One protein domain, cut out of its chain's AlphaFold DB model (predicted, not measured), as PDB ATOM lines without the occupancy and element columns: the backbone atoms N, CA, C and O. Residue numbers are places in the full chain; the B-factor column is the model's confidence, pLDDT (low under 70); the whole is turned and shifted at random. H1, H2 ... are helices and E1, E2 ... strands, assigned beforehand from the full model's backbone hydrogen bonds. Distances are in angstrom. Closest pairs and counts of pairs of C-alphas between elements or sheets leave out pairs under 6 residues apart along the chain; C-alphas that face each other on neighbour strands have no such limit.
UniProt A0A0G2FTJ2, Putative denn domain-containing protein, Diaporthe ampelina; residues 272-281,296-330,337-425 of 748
ATOM      1  N   PHE A 272       3.845  66.402 -20.958       91.00
ATOM      2  CA  PHE A 272       2.659  66.909 -21.647       91.00
ATOM      3  C   PHE A 272       1.731  67.628 -20.669       91.00
ATOM      4  O   PHE A 272       1.514  67.154 -19.552       91.00
ATOM      5  N   GLU A 273       1.156  68.752 -21.107       90.12
ATOM      6  CA  GLU A 273       0.249  69.550 -20.281       90.12
ATOM      7  C   GLU A 273      -1.047  68.764 -19.999       90.12
ATOM      8  O   GLU A 273      -1.714  68.320 -20.942       90.12
ATOM      9  N   PRO A 274      -1.429  68.576 -18.724       93.88
ATOM     10  CA  PRO A 274      -2.641  67.853 -18.376       93.88
ATOM     11  C   PRO A 274      -3.891  68.647 -18.777       93.88
ATOM     12  O   PRO A 274      -4.075  69.799 -18.380       93.88
ATOM     13  N   LYS A 275      -4.801  68.008 -19.516       93.06
ATOM     14  CA  LYS A 275      -6.085  68.581 -19.944       93.06
ATOM     15  C   LYS A 275      -7.252  68.029 -19.128       93.06
ATOM     16  O   LYS A 275      -7.226  66.894 -18.652       93.06
ATOM     17  N   LEU A 276      -8.308  68.833 -19.002       95.25
ATOM     18  CA  LEU A 276      -9.612  68.389 -18.506       95.25
ATOM     19  C   LEU A 276     -10.344  67.661 -19.643       95.25
ATOM     20  O   LEU A 276     -10.644  68.282 -20.658       95.25
ATOM     21  N   LEU A 277     -10.631  66.371 -19.468       94.75
ATOM     22  CA  LEU A 277     -11.262  65.523 -20.486       94.75
ATOM     23  C   LEU A 277     -12.795  65.550 -20.380       94.75
ATOM     24  O   LEU A 277     -13.483  65.660 -21.390       94.75
ATOM     25  N   ASP A 278     -13.340  65.500 -19.160       94.19
ATOM     26  CA  ASP A 278     -14.755  65.803 -18.900       94.19
ATOM     27  C   ASP A 278     -14.965  66.289 -17.454       94.19
ATOM     28  O   ASP A 278     -14.122  66.074 -16.578       94.19
ATOM     29  N   ARG A 279     -16.108  66.930 -17.182       94.50
ATOM     30  CA  ARG A 279     -16.554  67.271 -15.823       94.50
ATOM     31  C   ARG A 279     -18.058  67.125 -15.636       94.50
ATOM     32  O   ARG A 279     -18.839  67.240 -16.579       94.50
ATOM     33  N   TYR A 280     -18.461  66.938 -14.385       93.44
ATOM     34  CA  TYR A 280     -19.854  66.881 -13.970       93.44
ATOM     35  C   TYR A 280     -20.084  67.665 -12.659       93.44
ATOM     36  O   TYR A 280     -19.286  67.520 -11.733       93.44
ATOM     37  N   PRO A 281     -21.167  68.455 -12.525       90.75
ATOM     38  CA  PRO A 281     -22.132  68.806 -13.570       90.75
ATOM     39  C   PRO A 281     -21.504  69.591 -14.732       90.75
ATOM     40  O   PRO A 281     -20.473  70.247 -14.572       90.75
ATOM     41  N   ASP A 296      -9.876  76.378 -13.311       85.62
ATOM     42  CA  ASP A 296      -9.265  76.005 -14.594       85.62
ATOM     43  C   ASP A 296      -8.027  75.099 -14.428       85.62
ATOM     44  O   ASP A 296      -7.810  74.192 -15.226       85.62
ATOM     45  N   TYR A 297      -7.261  75.279 -13.345       90.56
ATOM     46  CA  TYR A 297      -6.000  74.564 -13.089       90.56
ATOM     47  C   TYR A 297      -6.144  73.172 -12.444       90.56
ATOM     48  O   TYR A 297      -5.141  72.577 -12.060       90.56
ATOM     49  N   VAL A 298      -7.359  72.623 -12.311       94.56
ATOM     50  CA  VAL A 298      -7.585  71.294 -11.693       94.56
ATOM     51  C   VAL A 298      -6.708  70.177 -12.298       94.56
ATOM     52  O   VAL A 298      -6.113  69.437 -11.515       94.56
ATOM     53  N   PRO A 299      -6.524  70.069 -13.633       95.31
ATOM     54  CA  PRO A 299      -5.629  69.067 -14.224       95.31
ATOM     55  C   PRO A 299      -4.160  69.186 -13.778       95.31
ATOM     56  O   PRO A 299      -3.490  68.171 -13.614       95.31
ATOM     57  N   MET A 300      -3.668  70.401 -13.517       94.25
ATOM     58  CA  MET A 300      -2.294  70.650 -13.058       94.25
ATOM     59  C   MET A 300      -2.080  70.215 -11.598       94.25
ATOM     60  O   MET A 300      -0.997  69.774 -11.236       94.25
ATOM     61  N   PHE A 301      -3.115  70.275 -10.755       95.56
ATOM     62  CA  PHE A 301      -3.067  69.684  -9.409       95.56
ATOM     63  C   PHE A 301      -3.317  68.164  -9.417       95.56
ATOM     64  O   PHE A 301      -2.868  67.456  -8.514       95.56
ATOM     65  N   ALA A 302      -3.997  67.645 -10.445       96.50
ATOM     66  CA  ALA A 302      -4.143  66.210 -10.676       96.50
ATOM     67  C   ALA A 302      -2.817  65.549 -11.085       96.50
ATOM     68  O   ALA A 302      -2.505  64.462 -10.606       96.50
ATOM     69  N   PHE A 303      -2.029  66.230 -11.919       96.38
ATOM     70  CA  PHE A 303      -0.720  65.791 -12.402       96.38
ATOM     71  C   PHE A 303       0.341  66.840 -12.049       96.38
ATOM     72  O   PHE A 303       0.710  67.658 -12.890       96.38
ATOM     73  N   PRO A 304       0.825  66.851 -10.796       94.81
ATOM     74  CA  PRO A 304       1.649  67.943 -10.289       94.81
ATOM     75  C   PRO A 304       3.082  67.931 -10.851       94.81
ATOM     76  O   PRO A 304       3.757  68.950 -10.782       94.81
ATOM     77  N   ASN A 305       3.524  66.829 -11.468       93.44
ATOM     78  CA  ASN A 305       4.770  66.734 -12.241       93.44
ATOM     79  C   ASN A 305       4.521  66.828 -13.773       93.44
ATOM     80  O   ASN A 305       5.389  66.449 -14.560       93.44
ATOM     81  N   ASP A 306       3.327  67.280 -14.187       93.44
ATOM     82  CA  ASP A 306       2.738  67.105 -15.527       93.44
ATOM     83  C   ASP A 306       2.632  65.616 -15.938       93.44
ATOM     84  O   ASP A 306       2.782  64.721 -15.099       93.44
ATOM     85  N   ILE A 307       2.275  65.312 -17.196       93.25
ATOM     86  CA  ILE A 307       2.069  63.926 -17.653       93.25
ATOM     87  C   ILE A 307       3.260  63.418 -18.469       93.25
ATOM     88  O   ILE A 307       3.700  64.070 -19.411       93.25
ATOM     89  N   GLN A 308       3.721  62.204 -18.166       90.19
ATOM     90  CA  GLN A 308       4.749  61.476 -18.912       90.19
ATOM     91  C   GLN A 308       4.183  60.150 -19.450       90.19
ATOM     92  O   GLN A 308       3.382  59.496 -18.776       90.19
ATOM     93  N   VAL A 309       4.609  59.735 -20.649       90.25
ATOM     94  CA  VAL A 309       4.339  58.383 -21.172       90.25
ATOM     95  C   VAL A 309       5.330  57.409 -20.540       90.25
ATOM     96  O   VAL A 309       6.539  57.567 -20.697       90.25
ATOM     97  N   VAL A 310       4.828  56.394 -19.839       88.19
ATOM     98  CA  VAL A 310       5.657  55.385 -19.164       88.19
ATOM     99  C   VAL A 310       5.643  54.095 -19.971       88.19
ATOM    100  O   VAL A 310       4.581  53.545 -20.245       88.19
ATOM    101  N   SER A 311       6.819  53.583 -20.326       84.19
ATOM    102  CA  SER A 311       6.947  52.232 -20.874       84.19
ATOM    103  C   SER A 311       7.141  51.237 -19.734       84.19
ATOM    104  O   SER A 311       7.978  51.459 -18.859       84.19
ATOM    105  N   SER A 312       6.339  50.175 -19.716       82.12
ATOM    106  CA  SER A 312       6.347  49.166 -18.655       82.12
ATOM    107  C   SER A 312       5.681  47.888 -19.151       82.12
ATOM    108  O   SER A 312       4.620  47.945 -19.772       82.12
ATOM    109  N   ASP A 313       6.296  46.743 -18.857       76.00
ATOM    110  CA  ASP A 313       5.757  45.429 -19.212       76.00
ATOM    111  C   ASP A 313       4.489  45.089 -18.413       76.00
ATOM    112  O   ASP A 313       3.588  44.447 -18.940       76.00
ATOM    113  N   GLU A 314       4.387  45.565 -17.169       81.62
ATOM    114  CA  GLU A 314       3.173  45.507 -16.347       81.62
ATOM    115  C   GLU A 314       2.452  46.861 -16.324       81.62
ATOM    116  O   GLU A 314       3.074  47.912 -16.504       81.62
ATOM    117  N   ARG A 315       1.148  46.865 -16.017       87.06
ATOM    118  CA  ARG A 315       0.416  48.113 -15.756       87.06
ATOM    119  C   ARG A 315       0.989  48.798 -14.508       87.06
ATOM    120  O   ARG A 315       0.966  48.183 -13.441       87.06
ATOM    121  N   PRO A 316       1.443  50.064 -14.584       91.25
ATOM    122  CA  PRO A 316       1.918  50.767 -13.400       91.25
ATOM    123  C   PRO A 316       0.814  50.880 -12.336       91.25
ATOM    124  O   PRO A 316      -0.368  51.041 -12.659       91.25
ATOM    125  N   ARG A 317       1.195  50.782 -11.057       92.44
ATOM    126  CA  ARG A 317       0.245  50.770  -9.931       92.44
ATOM    127  C   ARG A 317      -0.562  52.074  -9.886       92.44
ATOM    128  O   ARG A 317      -0.037  53.162 -10.138       92.44
ATOM    129  N   ALA A 318      -1.851  51.961  -9.571       95.25
ATOM    130  CA  ALA A 318      -2.725  53.118  -9.400       95.25
ATOM    131  C   ALA A 318      -2.329  53.902  -8.138       95.25
ATOM    132  O   ALA A 318      -2.065  53.305  -7.097       95.25
ATOM    133  N   THR A 319      -2.321  55.230  -8.206       96.44
ATOM    134  CA  THR A 319      -1.951  56.120  -7.088       96.44
ATOM    135  C   THR A 319      -3.076  57.110  -6.798       96.44
ATOM    136  O   THR A 319      -4.031  57.213  -7.560       96.44
ATOM    137  N   TRP A 320      -3.013  57.834  -5.684       97.12
ATOM    138  CA  TRP A 320      -3.983  58.885  -5.365       97.12
ATOM    139  C   TRP A 320      -3.303  60.022  -4.609       97.12
ATOM    140  O   TRP A 320      -2.249  59.821  -4.011       97.12
ATOM    141  N   HIS A 321      -3.923  61.201  -4.595       97.56
ATOM    142  CA  HIS A 321      -3.586  62.270  -3.653       97.56
ATOM    143  C   HIS A 321      -4.735  63.262  -3.497       97.56
ATOM    144  O   HIS A 321      -5.598  63.399  -4.367       97.56
ATOM    145  N   GLY A 322      -4.737  63.970  -2.370       96.88
ATOM    146  CA  GLY A 322      -5.572  65.148  -2.167       96.88
ATOM    147  C   GLY A 322      -4.787  66.436  -2.415       96.88
ATOM    148  O   GLY A 322      -3.593  66.520  -2.141       96.88
ATOM    149  N   PHE A 323      -5.465  67.468  -2.897       96.38
ATOM    150  CA  PHE A 323      -4.912  68.808  -3.085       96.38
ATOM    151  C   PHE A 323      -5.887  69.864  -2.557       96.38
ATOM    152  O   PHE A 323      -7.059  69.590  -2.300       96.38
ATOM    153  N   THR A 324      -5.409  71.088  -2.345       94.56
ATOM    154  CA  THR A 324      -6.255  72.207  -1.907       94.56
ATOM    155  C   THR A 324      -6.003  73.404  -2.802       94.56
ATOM    156  O   THR A 324      -4.882  73.900  -2.874       94.56
ATOM    157  N   MET A 325      -7.057  73.881  -3.457       90.12
ATOM    158  CA  MET A 325      -7.047  75.144  -4.184       90.12
ATOM    159  C   MET A 325      -7.634  76.219  -3.267       90.12
ATOM    160  O   MET A 325      -8.659  75.989  -2.624       90.12
ATOM    161  N   THR A 326      -6.991  77.383  -3.186       87.56
ATOM    162  CA  THR A 326      -7.529  78.537  -2.450       87.56
ATOM    163  C   THR A 326      -7.963  79.595  -3.456       87.56
ATOM    164  O   THR A 326      -7.213  79.920  -4.373       87.56
ATOM    165  N   SER A 327      -9.183  80.091  -3.291       82.00
ATOM    166  CA  SER A 327      -9.789  81.144  -4.104       82.00
ATOM    167  C   SER A 327      -9.279  82.536  -3.697       82.00
ATOM    168  O   SER A 327      -8.637  82.710  -2.659       82.00
ATOM    169  N   ASP A 328      -9.626  83.558  -4.477       75.25
ATOM    170  CA  ASP A 328      -9.326  84.963  -4.187       75.25
ATOM    171  C   ASP A 328     -10.027  85.494  -2.919       75.25
ATOM    172  O   ASP A 328      -9.449  86.310  -2.200       75.25
ATOM    173  N   ASP A 329     -11.213  84.971  -2.587       79.38
ATOM    174  CA  ASP A 329     -11.926  85.214  -1.320       79.38
ATOM    175  C   ASP A 329     -11.352  84.442  -0.104       79.38
ATOM    176  O   ASP A 329     -11.910  84.504   0.994       79.38
ATOM    177  N   ASN A 330     -10.238  83.718  -0.281       77.44
ATOM    178  CA  ASN A 330      -9.632  82.790   0.687       77.44
ATOM    179  C   ASN A 330     -10.537  81.602   1.095       77.44
ATOM    180  O   ASN A 330     -10.244  80.896   2.067       77.44
ATOM    181  N   THR A 337      -8.001  62.999  -6.061       97.88
ATOM    182  CA  THR A 337      -7.850  62.297  -7.333       97.88
ATOM    183  C   THR A 337      -7.300  60.900  -7.116       97.88
ATOM    184  O   THR A 337      -6.461  60.697  -6.238       97.88
ATOM    185  N   VAL A 338      -7.735  59.956  -7.946       97.88
ATOM    186  CA  VAL A 338      -7.107  58.646  -8.117       97.88
ATOM    187  C   VAL A 338      -6.670  58.515  -9.575       97.88
ATOM    188  O   VAL A 338      -7.426  58.826 -10.496       97.88
ATOM    189  N   ILE A 339      -5.427  58.097  -9.778       97.19
ATOM    190  CA  ILE A 339      -4.762  57.977 -11.071       97.19
ATOM    191  C   ILE A 339      -4.730  56.500 -11.464       97.19
ATOM    192  O   ILE A 339      -4.194  55.665 -10.735       97.19
ATOM    193  N   VAL A 340      -5.290  56.187 -12.631       95.44
ATOM    194  CA  VAL A 340      -5.325  54.847 -13.234       95.44
ATOM    195  C   VAL A 340      -4.549  54.883 -14.548       95.44
ATOM    196  O   VAL A 340      -4.675  55.837 -15.314       95.44
ATOM    197  N   TRP A 341      -3.752  53.854 -14.826       93.94
ATOM    198  CA  TRP A 341      -2.927  53.788 -16.032       93.94
ATOM    199  C   TRP A 341      -3.650  53.062 -17.169       93.94
ATOM    200  O   TRP A 341      -4.017  51.894 -17.045       93.94
ATOM    201  N   THR A 342      -3.841  53.762 -18.285       91.12
ATOM    202  CA  THR A 342      -4.455  53.257 -19.520       91.12
ATOM    203  C   THR A 342      -3.386  53.011 -20.588       91.12
ATOM    204  O   THR A 342      -2.483  53.843 -20.724       91.12
ATOM    205  N   PRO A 343      -3.450  51.907 -21.354       89.88
ATOM    206  CA  PRO A 343      -2.494  51.661 -22.428       89.88
ATOM    207  C   PRO A 343      -2.702  52.676 -23.562       89.88
ATOM    208  O   PRO A 343      -3.817  53.167 -23.765       89.88
ATOM    209  N   LEU A 344      -1.644  52.999 -24.308       88.25
ATOM    210  CA  LEU A 344      -1.778  53.788 -25.536       88.25
ATOM    211  C   LEU A 344      -2.526  52.976 -26.601       88.25
ATOM    212  O   LEU A 344      -2.323  51.767 -26.729       88.25
ATOM    213  N   THR A 345      -3.335  53.662 -27.408       88.88
ATOM    214  CA  THR A 345      -3.870  53.121 -28.663       88.88
ATOM    215  C   THR A 345      -2.731  52.813 -29.633       88.88
ATOM    216  O   THR A 345      -1.740  53.545 -29.679       88.88
ATOM    217  N   ALA A 346      -2.877  51.742 -30.423       86.25
ATOM    218  CA  ALA A 346      -1.830  51.250 -31.322       86.25
ATOM    219  C   ALA A 346      -1.259  52.357 -32.227       86.25
ATOM    220  O   ALA A 346      -0.059  52.604 -32.189       86.25
ATOM    221  N   ASP A 347      -2.121  53.108 -32.920       88.00
ATOM    222  CA  ASP A 347      -1.723  54.196 -33.826       88.00
ATOM    223  C   ASP A 347      -0.845  55.273 -33.162       88.00
ATOM    224  O   ASP A 347      -0.030  55.911 -33.829       88.00
ATOM    225  N   VAL A 348      -1.013  55.506 -31.855       87.62
ATOM    226  CA  VAL A 348      -0.263  56.514 -31.090       87.62
ATOM    227  C   VAL A 348       1.007  55.910 -30.488       87.62
ATOM    228  O   VAL A 348       2.048  56.566 -30.500       87.62
ATOM    229  N   ALA A 349       0.964  54.652 -30.038       86.06
ATOM    230  CA  ALA A 349       2.157  53.904 -29.639       86.06
ATOM    231  C   ALA A 349       3.161  53.804 -30.802       86.06
ATOM    232  O   ALA A 349       4.316  54.190 -30.642       86.06
ATOM    233  N   ASP A 350       2.687  53.441 -31.996       84.69
ATOM    234  CA  ASP A 350       3.445  53.432 -33.252       84.69
ATOM    235  C   ASP A 350       4.172  54.762 -33.521       84.69
ATOM    236  O   ASP A 350       5.303  54.779 -34.009       84.69
ATOM    237  N   GLN A 351       3.525  55.896 -33.235       86.75
ATOM    238  CA  GLN A 351       4.101  57.230 -33.429       86.75
ATOM    239  C   GLN A 351       5.153  57.569 -32.364       86.75
ATOM    240  O   GLN A 351       6.204  58.118 -32.705       86.75
ATOM    241  N   VAL A 352       4.906  57.211 -31.098       85.94
ATOM    242  CA  VAL A 352       5.883  57.340 -30.004       85.94
ATOM    243  C   VAL A 352       7.128  56.502 -30.310       85.94
ATOM    244  O   VAL A 352       8.242  57.018 -30.237       85.94
ATOM    245  N   GLU A 353       6.963  55.242 -30.721       83.06
ATOM    246  CA  GLU A 353       8.073  54.345 -31.057       83.06
ATOM    247  C   GLU A 353       8.896  54.855 -32.244       83.06
ATOM    248  O   GLU A 353      10.122  54.932 -32.137       83.06
ATOM    249  N   LYS A 354       8.251  55.304 -33.331       84.56
ATOM    250  CA  LYS A 354       8.939  55.891 -34.500       84.56
ATOM    251  C   LYS A 354       9.735  57.147 -34.133       84.56
ATOM    252  O   LYS A 354      10.859  57.314 -34.611       84.56
ATOM    253  N   LYS A 355       9.224  58.007 -33.238       83.69
ATOM    254  CA  LYS A 355      10.006  59.149 -32.724       83.69
ATOM    255  C   LYS A 355      11.143  58.708 -31.796       83.69
ATOM    256  O   LYS A 355      12.238  59.255 -31.905       83.69
ATOM    257  N   CYS A 356      10.950  57.697 -30.948       82.31
ATOM    258  CA  CYS A 356      12.024  57.112 -30.133       82.31
ATOM    259  C   CYS A 356      13.108  56.431 -30.986       82.31
ATOM    260  O   CYS A 356      14.274  56.406 -30.601       82.31
ATOM    261  N   GLU A 357      12.767  55.858 -32.139       79.81
ATOM    262  CA  GLU A 357      13.746  55.336 -33.094       79.81
ATOM    263  C   GLU A 357      14.504  56.454 -33.813       79.81
ATOM    264  O   GLU A 357      15.732  56.451 -33.788       79.81
ATOM    265  N   SER A 358      13.806  57.451 -34.366       83.88
ATOM    266  CA  SER A 358      14.453  58.598 -35.017       83.88
ATOM    267  C   SER A 358      15.364  59.372 -34.056       83.88
ATOM    268  O   SER A 358      16.466  59.767 -34.432       83.88
ATOM    269  N   TRP A 359      14.965  59.523 -32.786       85.12
ATOM    270  CA  TRP A 359      15.825  60.105 -31.756       85.12
ATOM    271  C   TRP A 359      17.091  59.266 -31.538       85.12
ATOM    272  O   TRP A 359      18.188  59.822 -31.551       85.12
ATOM    273  N   ARG A 360      16.969  57.933 -31.409       79.56
ATOM    274  CA  ARG A 360      18.125  57.027 -31.248       79.56
ATOM    275  C   ARG A 360      19.068  57.086 -32.449       79.56
ATOM    276  O   ARG A 360      20.271  57.166 -32.251       79.56
ATOM    277  N   GLN A 361      18.539  57.129 -33.673       82.19
ATOM    278  CA  GLN A 361      19.335  57.282 -34.901       82.19
ATOM    279  C   GLN A 361      20.125  58.606 -34.959       82.19
ATOM    280  O   GLN A 361      21.139  58.669 -35.646       82.19
ATOM    281  N   LYS A 362      19.686  59.655 -34.244       83.94
ATOM    282  CA  LYS A 362      20.403  60.940 -34.130       83.94
ATOM    283  C   LYS A 362      21.428  60.986 -32.983       83.94
ATOM    284  O   LYS A 362      22.350  61.791 -33.054       83.94
ATOM    285  N   HIS A 363      21.264  60.166 -31.941       79.81
ATOM    286  CA  HIS A 363      21.983  60.306 -30.660       79.81
ATOM    287  C   HIS A 363      22.835  59.094 -30.244       79.81
ATOM    288  O   HIS A 363      23.523  59.167 -29.230       79.81
ATOM    289  N   MET A 364      22.781  57.980 -30.977       79.62
ATOM    290  CA  MET A 364      23.531  56.750 -30.685       79.62
ATOM    291  C   MET A 364      24.247  56.261 -31.942       79.62
ATOM    292  O   MET A 364      23.708  56.357 -33.046       79.62
ATOM    293  N   SER A 365      25.445  55.704 -31.773       83.62
ATOM    294  CA  SER A 365      26.179  55.064 -32.867       83.62
ATOM    295  C   SER A 365      25.494  53.779 -33.355       83.62
ATOM    296  O   SER A 365      24.682  53.167 -32.652       83.62
ATOM    297  N   ASP A 366      25.845  53.337 -34.566       80.75
ATOM    298  CA  ASP A 366      25.376  52.054 -35.102       80.75
ATOM    299  C   ASP A 366      25.797  50.875 -34.199       80.75
ATOM    300  O   ASP A 366      24.987  49.985 -33.941       80.75
ATOM    301  N   GLU A 367      27.013  50.916 -33.637       81.88
ATOM    302  CA  GLU A 367      27.543  49.902 -32.711       81.88
ATOM    303  C   GLU A 367      26.730  49.825 -31.407       81.88
ATOM    304  O   GLU A 367      26.328  48.741 -30.978       81.88
ATOM    305  N   GLU A 368      26.418  50.971 -30.791       78.31
ATOM    306  CA  GLU A 368      25.565  51.039 -29.596       78.31
ATOM    307  C   GLU A 368      24.138  50.561 -29.887       78.31
ATOM    308  O   GLU A 368      23.527  49.892 -29.048       78.31
ATOM    309  N   ARG A 369      23.606  50.856 -31.082       76.75
ATOM    310  CA  ARG A 369      22.277  50.400 -31.509       76.75
ATOM    311  C   ARG A 369      22.233  48.882 -31.697       76.75
ATOM    312  O   ARG A 369      21.279  48.253 -31.238       76.75
ATOM    313  N   GLU A 370      23.245  48.284 -32.324       79.88
ATOM    314  CA  GLU A 370      23.348  46.826 -32.474       79.88
ATOM    315  C   GLU A 370      23.570  46.122 -31.127       79.88
ATOM    316  O   GLU A 370      22.923  45.108 -30.846       79.88
ATOM    317  N   LEU A 371      24.393  46.695 -30.242       81.44
ATOM    318  CA  LEU A 371      24.571  46.215 -28.872       81.44
ATOM    319  C   LEU A 371      23.248  46.248 -28.088       81.44
ATOM    320  O   LEU A 371      22.867  45.247 -27.475       81.44
ATOM    321  N   ALA A 372      22.510  47.362 -28.146       75.38
ATOM    322  CA  ALA A 372      21.217  47.520 -27.485       75.38
ATOM    323  C   ALA A 372      20.145  46.565 -28.041       75.38
ATOM    324  O   ALA A 372      19.335  46.039 -27.272       75.38
ATOM    325  N   ALA A 373      20.153  46.298 -29.352       76.19
ATOM    326  CA  ALA A 373      19.269  45.322 -29.987       76.19
ATOM    327  C   ALA A 373      19.618  43.878 -29.578       76.19
ATOM    328  O   ALA A 373      18.733  43.120 -29.182       76.19
ATOM    329  N   SER A 374      20.905  43.513 -29.593       81.88
ATOM    330  CA  SER A 374      21.405  42.187 -29.194       81.88
ATOM    331  C   SER A 374      21.125  41.882 -27.718       81.88
ATOM    332  O   SER A 374      20.633  40.802 -27.380       81.88
ATOM    333  N   LEU A 375      21.366  42.852 -26.829       78.50
ATOM    334  CA  LEU A 375      21.002  42.760 -25.413       78.50
ATOM    335  C   LEU A 375      19.479  42.750 -25.215       78.50
ATOM    336  O   LEU A 375      18.987  41.997 -24.382       78.50
ATOM    337  N   GLY A 376      18.718  43.529 -25.991       74.62
ATOM    338  CA  GLY A 376      17.254  43.560 -25.927       74.62
ATOM    339  C   GLY A 376      16.596  42.234 -26.320       74.62
ATOM    340  O   GLY A 376      15.728  41.749 -25.597       74.62
ATOM    341  N   ALA A 377      17.053  41.608 -27.406       77.81
ATOM    342  CA  ALA A 377      16.597  40.283 -27.824       77.81
ATOM    343  C   ALA A 377      16.954  39.202 -26.787       77.81
ATOM    344  O   ALA A 377      16.139  38.330 -26.485       77.81
ATOM    345  N   ARG A 378      18.147  39.290 -26.184       83.38
ATOM    346  CA  ARG A 378      18.584  38.380 -25.114       83.38
ATOM    347  C   ARG A 378      17.752  38.551 -23.841       83.38
ATOM    348  O   ARG A 378      17.307  37.560 -23.279       83.38
ATOM    349  N   LEU A 379      17.466  39.791 -23.439       82.44
ATOM    350  CA  LEU A 379      16.562  40.113 -22.332       82.44
ATOM    351  C   LEU A 379      15.163  39.523 -22.553       82.44
ATOM    352  O   LEU A 379      14.595  38.941 -21.632       82.44
ATOM    353  N   ALA A 380      14.619  39.635 -23.769       76.25
ATOM    354  CA  ALA A 380      13.321  39.055 -24.106       76.25
ATOM    355  C   ALA A 380      13.325  37.518 -24.015       76.25
ATOM    356  O   ALA A 380      12.383  36.938 -23.476       76.25
ATOM    357  N   ALA A 381      14.402  36.860 -24.460       83.50
ATOM    358  CA  ALA A 381      14.561  35.411 -24.337       83.50
ATOM    359  C   ALA A 381      14.642  34.941 -22.870       83.50
ATOM    360  O   ALA A 381      13.961  33.986 -22.500       83.50
ATOM    361  N   GLU A 382      15.403  35.630 -22.010       87.06
ATOM    362  CA  GLU A 382      15.458  35.291 -20.578       87.06
ATOM    363  C   GLU A 382      14.120  35.556 -19.871       87.06
ATOM    364  O   GLU A 382      13.700  34.747 -19.050       87.06
ATOM    365  N   ARG A 383      13.396  36.629 -20.219       82.31
ATOM    366  CA  ARG A 383      12.041  36.898 -19.695       82.31
ATOM    367  C   ARG A 383      11.030  35.826 -20.111       82.31
ATOM    368  O   ARG A 383      10.220  35.396 -19.292       82.31
ATOM    369  N   ALA A 384      11.106  35.345 -21.353       83.12
ATOM    370  CA  ALA A 384      10.311  34.207 -21.809       83.12
ATOM    371  C   ALA A 384      10.676  32.911 -21.062       83.12
ATOM    372  O   ALA A 384       9.789  32.131 -20.715       83.12
ATOM    373  N   HIS A 385      11.958  32.702 -20.749       88.38
ATOM    374  CA  HIS A 385      12.400  31.582 -19.921       88.38
ATOM    375  C   HIS A 385      11.885  31.694 -18.474       88.38
ATOM    376  O   HIS A 385      11.290  30.739 -17.979       88.38
ATOM    377  N   LEU A 386      12.003  32.865 -17.835       87.50
ATOM    378  CA  LEU A 386      11.459  33.140 -16.498       87.50
ATOM    379  C   LEU A 386       9.960  32.828 -16.426       87.50
ATOM    380  O   LEU A 386       9.521  32.104 -15.537       87.50
ATOM    381  N   SER A 387       9.184  33.287 -17.411       83.19
ATOM    382  CA  SER A 387       7.754  32.975 -17.521       83.19
ATOM    383  C   SER A 387       7.481  31.465 -17.589       83.19
ATOM    384  O   SER A 387       6.588  30.968 -16.904       83.19
ATOM    385  N   GLN A 388       8.292  30.700 -18.330       87.81
ATOM    386  CA  GLN A 388       8.186  29.235 -18.376       87.81
ATOM    387  C   GLN A 388       8.604  28.534 -17.074       87.81
ATOM    388  O   GLN A 388       8.206  27.387 -16.868       87.81
ATOM    389  N   LEU A 389       9.414  29.157 -16.214       88.75
ATOM    390  CA  LEU A 389       9.722  28.644 -14.873       88.75
ATOM    391  C   LEU A 389       8.581  28.971 -13.899       88.75
ATOM    392  O   LEU A 389       8.038  28.066 -13.265       88.75
ATOM    393  N   LEU A 390       8.127  30.227 -13.874       86.12
ATOM    394  CA  LEU A 390       6.989  30.684 -13.070       86.12
ATOM    395  C   LEU A 390       5.692  29.927 -13.406       86.12
ATOM    396  O   LEU A 390       4.917  29.619 -12.508       86.12
ATOM    397  N   ALA A 391       5.475  29.529 -14.663       86.12
ATOM    398  CA  ALA A 391       4.337  28.694 -15.059       86.12
ATOM    399  C   ALA A 391       4.399  27.243 -14.524       86.12
ATOM    400  O   ALA A 391       3.365  26.581 -14.438       86.12
ATOM    401  N   LYS A 392       5.586  26.738 -14.150       87.69
ATOM    402  CA  LYS A 392       5.779  25.408 -13.529       87.69
ATOM    403  C   LYS A 392       5.689  25.462 -12.003       87.69
ATOM    404  O   LYS A 392       5.347  24.467 -11.370       87.69
ATOM    405  N   LEU A 393       5.963  26.614 -11.395       83.94
ATOM    406  CA  LEU A 393       5.973  26.803  -9.942       83.94
ATOM    407  C   LEU A 393       4.635  26.442  -9.244       83.94
ATOM    408  O   LEU A 393       4.682  25.898  -8.138       83.94
ATOM    409  N   PRO A 394       3.441  26.625  -9.849       84.19
ATOM    410  CA  PRO A 394       2.181  26.095  -9.317       84.19
ATOM    411  C   PRO A 394       2.011  24.571  -9.421       84.19
ATOM    412  O   PRO A 394       1.173  24.015  -8.716       84.19
ATOM    413  N   THR A 395       2.757  23.877 -10.293       86.44
ATOM    414  CA  THR A 395       2.585  22.429 -10.524       86.44
ATOM    415  C   THR A 395       3.456  21.558  -9.616       86.44
ATOM    416  O   THR A 395       3.244  20.349  -9.557       86.44
ATOM    417  N   ILE A 396       4.442  22.144  -8.926       86.38
ATOM    418  CA  ILE A 396       5.361  21.431  -8.025       86.38
ATOM    419  C   ILE A 396       4.948  21.671  -6.560       86.38
ATOM    420  O   ILE A 396       4.838  22.831  -6.150       86.38
ATOM    421  N   PRO A 397       4.742  20.616  -5.743       84.56
ATOM    422  CA  PRO A 397       4.320  20.770  -4.353       84.56
ATOM    423  C   PRO A 397       5.339  21.551  -3.510       84.56
ATOM    424  O   PRO A 397       6.554  21.362  -3.628       84.56
ATOM    425  N   SER A 398       4.824  22.427  -2.646       76.69
ATOM    426  CA  SER A 398       5.598  23.266  -1.726       76.69
ATOM    427  C   SER A 398       6.476  22.441  -0.781       76.69
ATOM    428  O   SER A 398       6.022  21.431  -0.248       76.69
ATOM    429  N   GLY A 399       7.717  22.886  -0.549       79.00
ATOM    430  CA  GLY A 399       8.667  22.200   0.339       79.00
ATOM    431  C   GLY A 399       9.231  20.888  -0.221       79.00
ATOM    432  O   GLY A 399       9.587  19.998   0.549       79.00
ATOM    433  N   SER A 400       9.278  20.739  -1.548       86.88
ATOM    434  CA  SER A 400       9.978  19.638  -2.214       86.88
ATOM    435  C   SER A 400      11.265  20.140  -2.865       86.88
ATOM    436  O   SER A 400      11.278  21.217  -3.452       86.88
ATOM    437  N   SER A 401      12.330  19.335  -2.862       86.19
ATOM    438  CA  SER A 401      13.631  19.728  -3.434       86.19
ATOM    439  C   SER A 401      13.595  20.033  -4.938       86.19
ATOM    440  O   SER A 401      14.435  20.767  -5.447       86.19
ATOM    441  N   ALA A 402      12.598  19.511  -5.661       84.75
ATOM    442  CA  ALA A 402      12.336  19.868  -7.056       84.75
ATOM    443  C   ALA A 402      11.758  21.288  -7.222       84.75
ATOM    444  O   ALA A 402      11.856  21.857  -8.306       84.75
ATOM    445  N   ARG A 403      11.151  21.842  -6.166       88.25
ATOM    446  CA  ARG A 403      10.703  23.233  -6.094       88.25
ATOM    447  C   ARG A 403      11.846  24.148  -5.683       88.25
ATOM    448  O   ARG A 403      12.056  25.139  -6.362       88.25
ATOM    449  N   ASP A 404      12.627  23.767  -4.675       87.75
ATOM    450  CA  ASP A 404      13.797  24.540  -4.235       87.75
ATOM    451  C   ASP A 404      14.764  24.778  -5.419       87.75
ATOM    452  O   ASP A 404      15.145  25.907  -5.710       87.75
ATOM    453  N   LEU A 405      15.033  23.731  -6.216       90.50
ATOM    454  CA  LEU A 405      15.819  23.815  -7.460       90.50
ATOM    455  C   LEU A 405      15.163  24.633  -8.590       90.50
ATOM    456  O   LEU A 405      15.861  25.028  -9.527       90.50
ATOM    457  N   LEU A 406      13.842  24.838  -8.564       89.62
ATOM    458  CA  LEU A 406      13.134  25.707  -9.510       89.62
ATOM    459  C   LEU A 406      13.188  27.168  -9.048       89.62
ATOM    460  O   LEU A 406      13.393  28.049  -9.876       89.62
ATOM    461  N   ASP A 407      13.057  27.408  -7.745       89.06
ATOM    462  CA  ASP A 407      13.142  28.730  -7.128       89.06
ATOM    463  C   ASP A 407      14.591  29.284  -7.244       89.06
ATOM    464  O   ASP A 407      14.774  30.448  -7.604       89.06
ATOM    465  N   ASP A 408      15.623  28.433  -7.123       92.56
ATOM    466  CA  ASP A 408      17.024  28.753  -7.482       92.56
ATOM    467  C   ASP A 408      17.185  29.140  -8.973       92.56
ATOM    468  O   ASP A 408      17.895  30.090  -9.327       92.56
ATOM    469  N   GLN A 409      16.526  28.409  -9.883       91.25
ATOM    470  CA  GLN A 409      16.556  28.710 -11.323       91.25
ATOM    471  C   GLN A 409      15.826  30.014 -11.657       91.25
ATOM    472  O   GLN A 409      16.269  30.754 -12.532       91.25
ATOM    473  N   ILE A 410      14.732  30.315 -10.956       91.69
ATOM    474  CA  ILE A 410      14.015  31.589 -11.056       91.69
ATOM    475  C   ILE A 410      14.937  32.725 -10.606       91.69
ATOM    476  O   ILE A 410      15.202  33.623 -11.404       91.69
ATOM    477  N   SER A 411      15.522  32.624  -9.409       93.00
ATOM    478  CA  SER A 411      16.442  33.623  -8.847       93.00
ATOM    479  C   SER A 411      17.614  33.948  -9.788       93.00
ATOM    480  O   SER A 411      17.829  35.103 -10.155       93.00
ATOM    481  N   THR A 412      18.319  32.929 -10.295       94.00
ATOM    482  CA  THR A 412      19.449  33.135 -11.228       94.00
ATOM    483  C   THR A 412      19.043  33.746 -12.577       94.00
ATOM    484  O   THR A 412      19.841  34.453 -13.201       94.00
ATOM    485  N   VAL A 413      17.810  33.523 -13.043       90.75
ATOM    486  CA  VAL A 413      17.277  34.173 -14.253       90.75
ATOM    487  C   VAL A 413      16.831  35.610 -13.951       90.75
ATOM    488  O   VAL A 413      17.074  36.498 -14.770       90.75
ATOM    489  N   GLU A 414      16.257  35.880 -12.777       87.88
ATOM    490  CA  GLU A 414      15.894  37.227 -12.315       87.88
ATOM    491  C   GLU A 414      17.126  38.127 -12.129       87.88
ATOM    492  O   GLU A 414      17.147  39.240 -12.657       87.88
ATOM    493  N   GLU A 415      18.197  37.637 -11.493       92.12
ATOM    494  CA  GLU A 415      19.484  38.344 -11.391       92.12
ATOM    495  C   GLU A 415      20.050  38.695 -12.776       92.12
ATOM    496  O   GLU A 415      20.471  39.826 -13.031       92.12
ATOM    497  N   LYS A 416      20.010  37.739 -13.710       89.00
ATOM    498  CA  LYS A 416      20.496  37.901 -15.087       89.00
ATOM    499  C   LYS A 416      19.651  38.891 -15.897       89.00
ATOM    500  O   LYS A 416      20.205  39.684 -16.663       89.00
ATOM    501  N   ILE A 417      18.329  38.894 -15.712       83.81
ATOM    502  CA  ILE A 417      17.416  39.899 -16.278       83.81
ATOM    503  C   ILE A 417      17.705  41.276 -15.676       83.81
ATOM    504  O   ILE A 417      17.770  42.253 -16.423       83.81
ATOM    505  N   SER A 418      17.922  41.366 -14.362       81.75
ATOM    506  CA  SER A 418      18.249  42.613 -13.661       81.75
ATOM    507  C   SER A 418      19.553  43.224 -14.185       81.75
ATOM    508  O   SER A 418      19.556  44.364 -14.651       81.75
ATOM    509  N   LEU A 419      20.628  42.431 -14.254       86.19
ATOM    510  CA  LEU A 419      21.936  42.853 -14.764       86.19
ATOM    511  C   LEU A 419      21.860  43.304 -16.231       86.19
ATOM    512  O   LEU A 419      22.369  44.370 -16.574       86.19
ATOM    513  N   MET A 420      21.177  42.554 -17.106       81.62
ATOM    514  CA  MET A 420      20.989  42.984 -18.498       81.62
ATOM    515  C   MET A 420      20.100  44.229 -18.618       81.62
ATOM    516  O   MET A 420      20.345  45.059 -19.492       81.62
ATOM    517  N   THR A 421      19.105  44.403 -17.743       76.06
ATOM    518  CA  THR A 421      18.274  45.621 -17.687       76.06
ATOM    519  C   THR A 421      19.099  46.830 -17.247       76.06
ATOM    520  O   THR A 421      18.925  47.921 -17.787       76.06
ATOM    521  N   GLU A 422      20.035  46.651 -16.314       77.38
ATOM    522  CA  GLU A 422      20.950  47.702 -15.872       77.38
ATOM    523  C   GLU A 422      21.990  48.059 -16.942       77.38
ATOM    524  O   GLU A 422      22.139  49.240 -17.252       77.38
ATOM    525  N   MET A 423      22.616  47.073 -17.597       77.50
ATOM    526  CA  MET A 423      23.486  47.306 -18.765       77.50
ATOM    527  C   MET A 423      22.758  48.029 -19.908       77.50
ATOM    528  O   MET A 423      23.361  48.809 -20.641       77.50
ATOM    529  N   LEU A 424      21.456  47.781 -20.065       70.81
ATOM    530  CA  LEU A 424      20.612  48.451 -21.048       70.81
ATOM    531  C   LEU A 424      20.133  49.843 -20.611       70.81
ATOM    532  O   LEU A 424      19.737  50.618 -21.477       70.81
ATOM    533  N   ARG A 425      20.165  50.197 -19.319       70.19
ATOM    534  CA  ARG A 425      19.611  51.464 -18.799       70.19
ATOM    535  C   ARG A 425      20.255  52.726 -19.414       70.19
ATOM    536  O   ARG A 425      19.511  53.672 -19.673       70.19
TER     537      ARG A 425
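What this domain is: This is residues 272 to 281, 296 to 330 and 337 to 425 of the 748 residues of the protein "Putative denn domain-containing protein" of Diaporthe ampelina (UniProt A0A0G2FTJ2). Two separate ends make this extended model: a long helical hairpin of H3 and H4 at one end, and at the other a small, loose strand part, in which E2 and E3 form a two-stranded sheet with the short helix H1 and the strand E1 nearby. H2 joins the two, leading from E3 to a tip where it meets H3 as a V, and residues 362 to 367 at that tip stick out. The printed part has 134 residues with three named strands and four named helices, in the order E1, H1, E2, E3, H2, H3, H4; the sheet is antiparallel and the class is mixed, helices and strands. The radius of gyration of the C-alphas is 21.9 A, and the outline, only just elongated, spans 70 by 46 by 26 A.

How they stand to each other: E2, residues 319 to 326, and E3, residues 337 to 343, are antiparallel neighbours with 133 degrees between their directions. C-alphas 320 and 338 face each other at 4.2 A; N 339 and O 319 are within hydrogen-bond range at 2.8 A, as are N 337 and O 321 at 3.0 A. The closest C-alphas of E2 and H1, residues 298 to 302, are those of Phe 323 and Phe 301, 6.6 A apart. E1, residues 275 to 280, pairs with no named strand; its closest C-alpha pair with H1 is Lys 275 and Pro 299, 5.8 A. A tight link joins E3 to H2, residues 346 to 363. H2 is close to H3, residues 366 to 390, but not clearly touching it: the closest C-alphas, those of Arg 360 and Arg 369, are 7.8 A apart, and the two run opposite ways at a steep tilt of 44 degrees. H3 and H4, residues 401 to 425, form a helical hairpin; they touch, closest at the C-alphas of Leu 379 and Ile 417, 6.1 A, and run opposite ways at a shallow tilt of 21 degrees. H2 and H4 are apart, and H3 and H4 are each apart from E1, E2 and E3. Each O i to N i+4 pair is within hydrogen-bond range in H1 and H3, against 13 of 14 in H2 and 20 of 21 in H4.

Where its parts are: E2 is 23.6 A long and E3 19.2 A. E1, 15.1 A long, begins at C-alpha 275, (-6.085, 68.581, -19.944), and H1 measures 6.2 A. H2 is 25.5 A long; H3 and H4 are each 35.8 A. H4 ends at C-alpha 425, (19.611, 51.464, -18.799).

The domain as a whole: The two C-alphas farthest apart, those of Asp 329 and Ser 401, are 70.3 A apart. Residues 282 to 295 and 331 to 336 are not printed, with gaps of 14.8 A and 22.1 A between the C-alphas across the cuts. The link from H1 to E2 is long, residues 303 to 318. The mean pLDDT of the printed part is 86.8, and no printed residue is under 70.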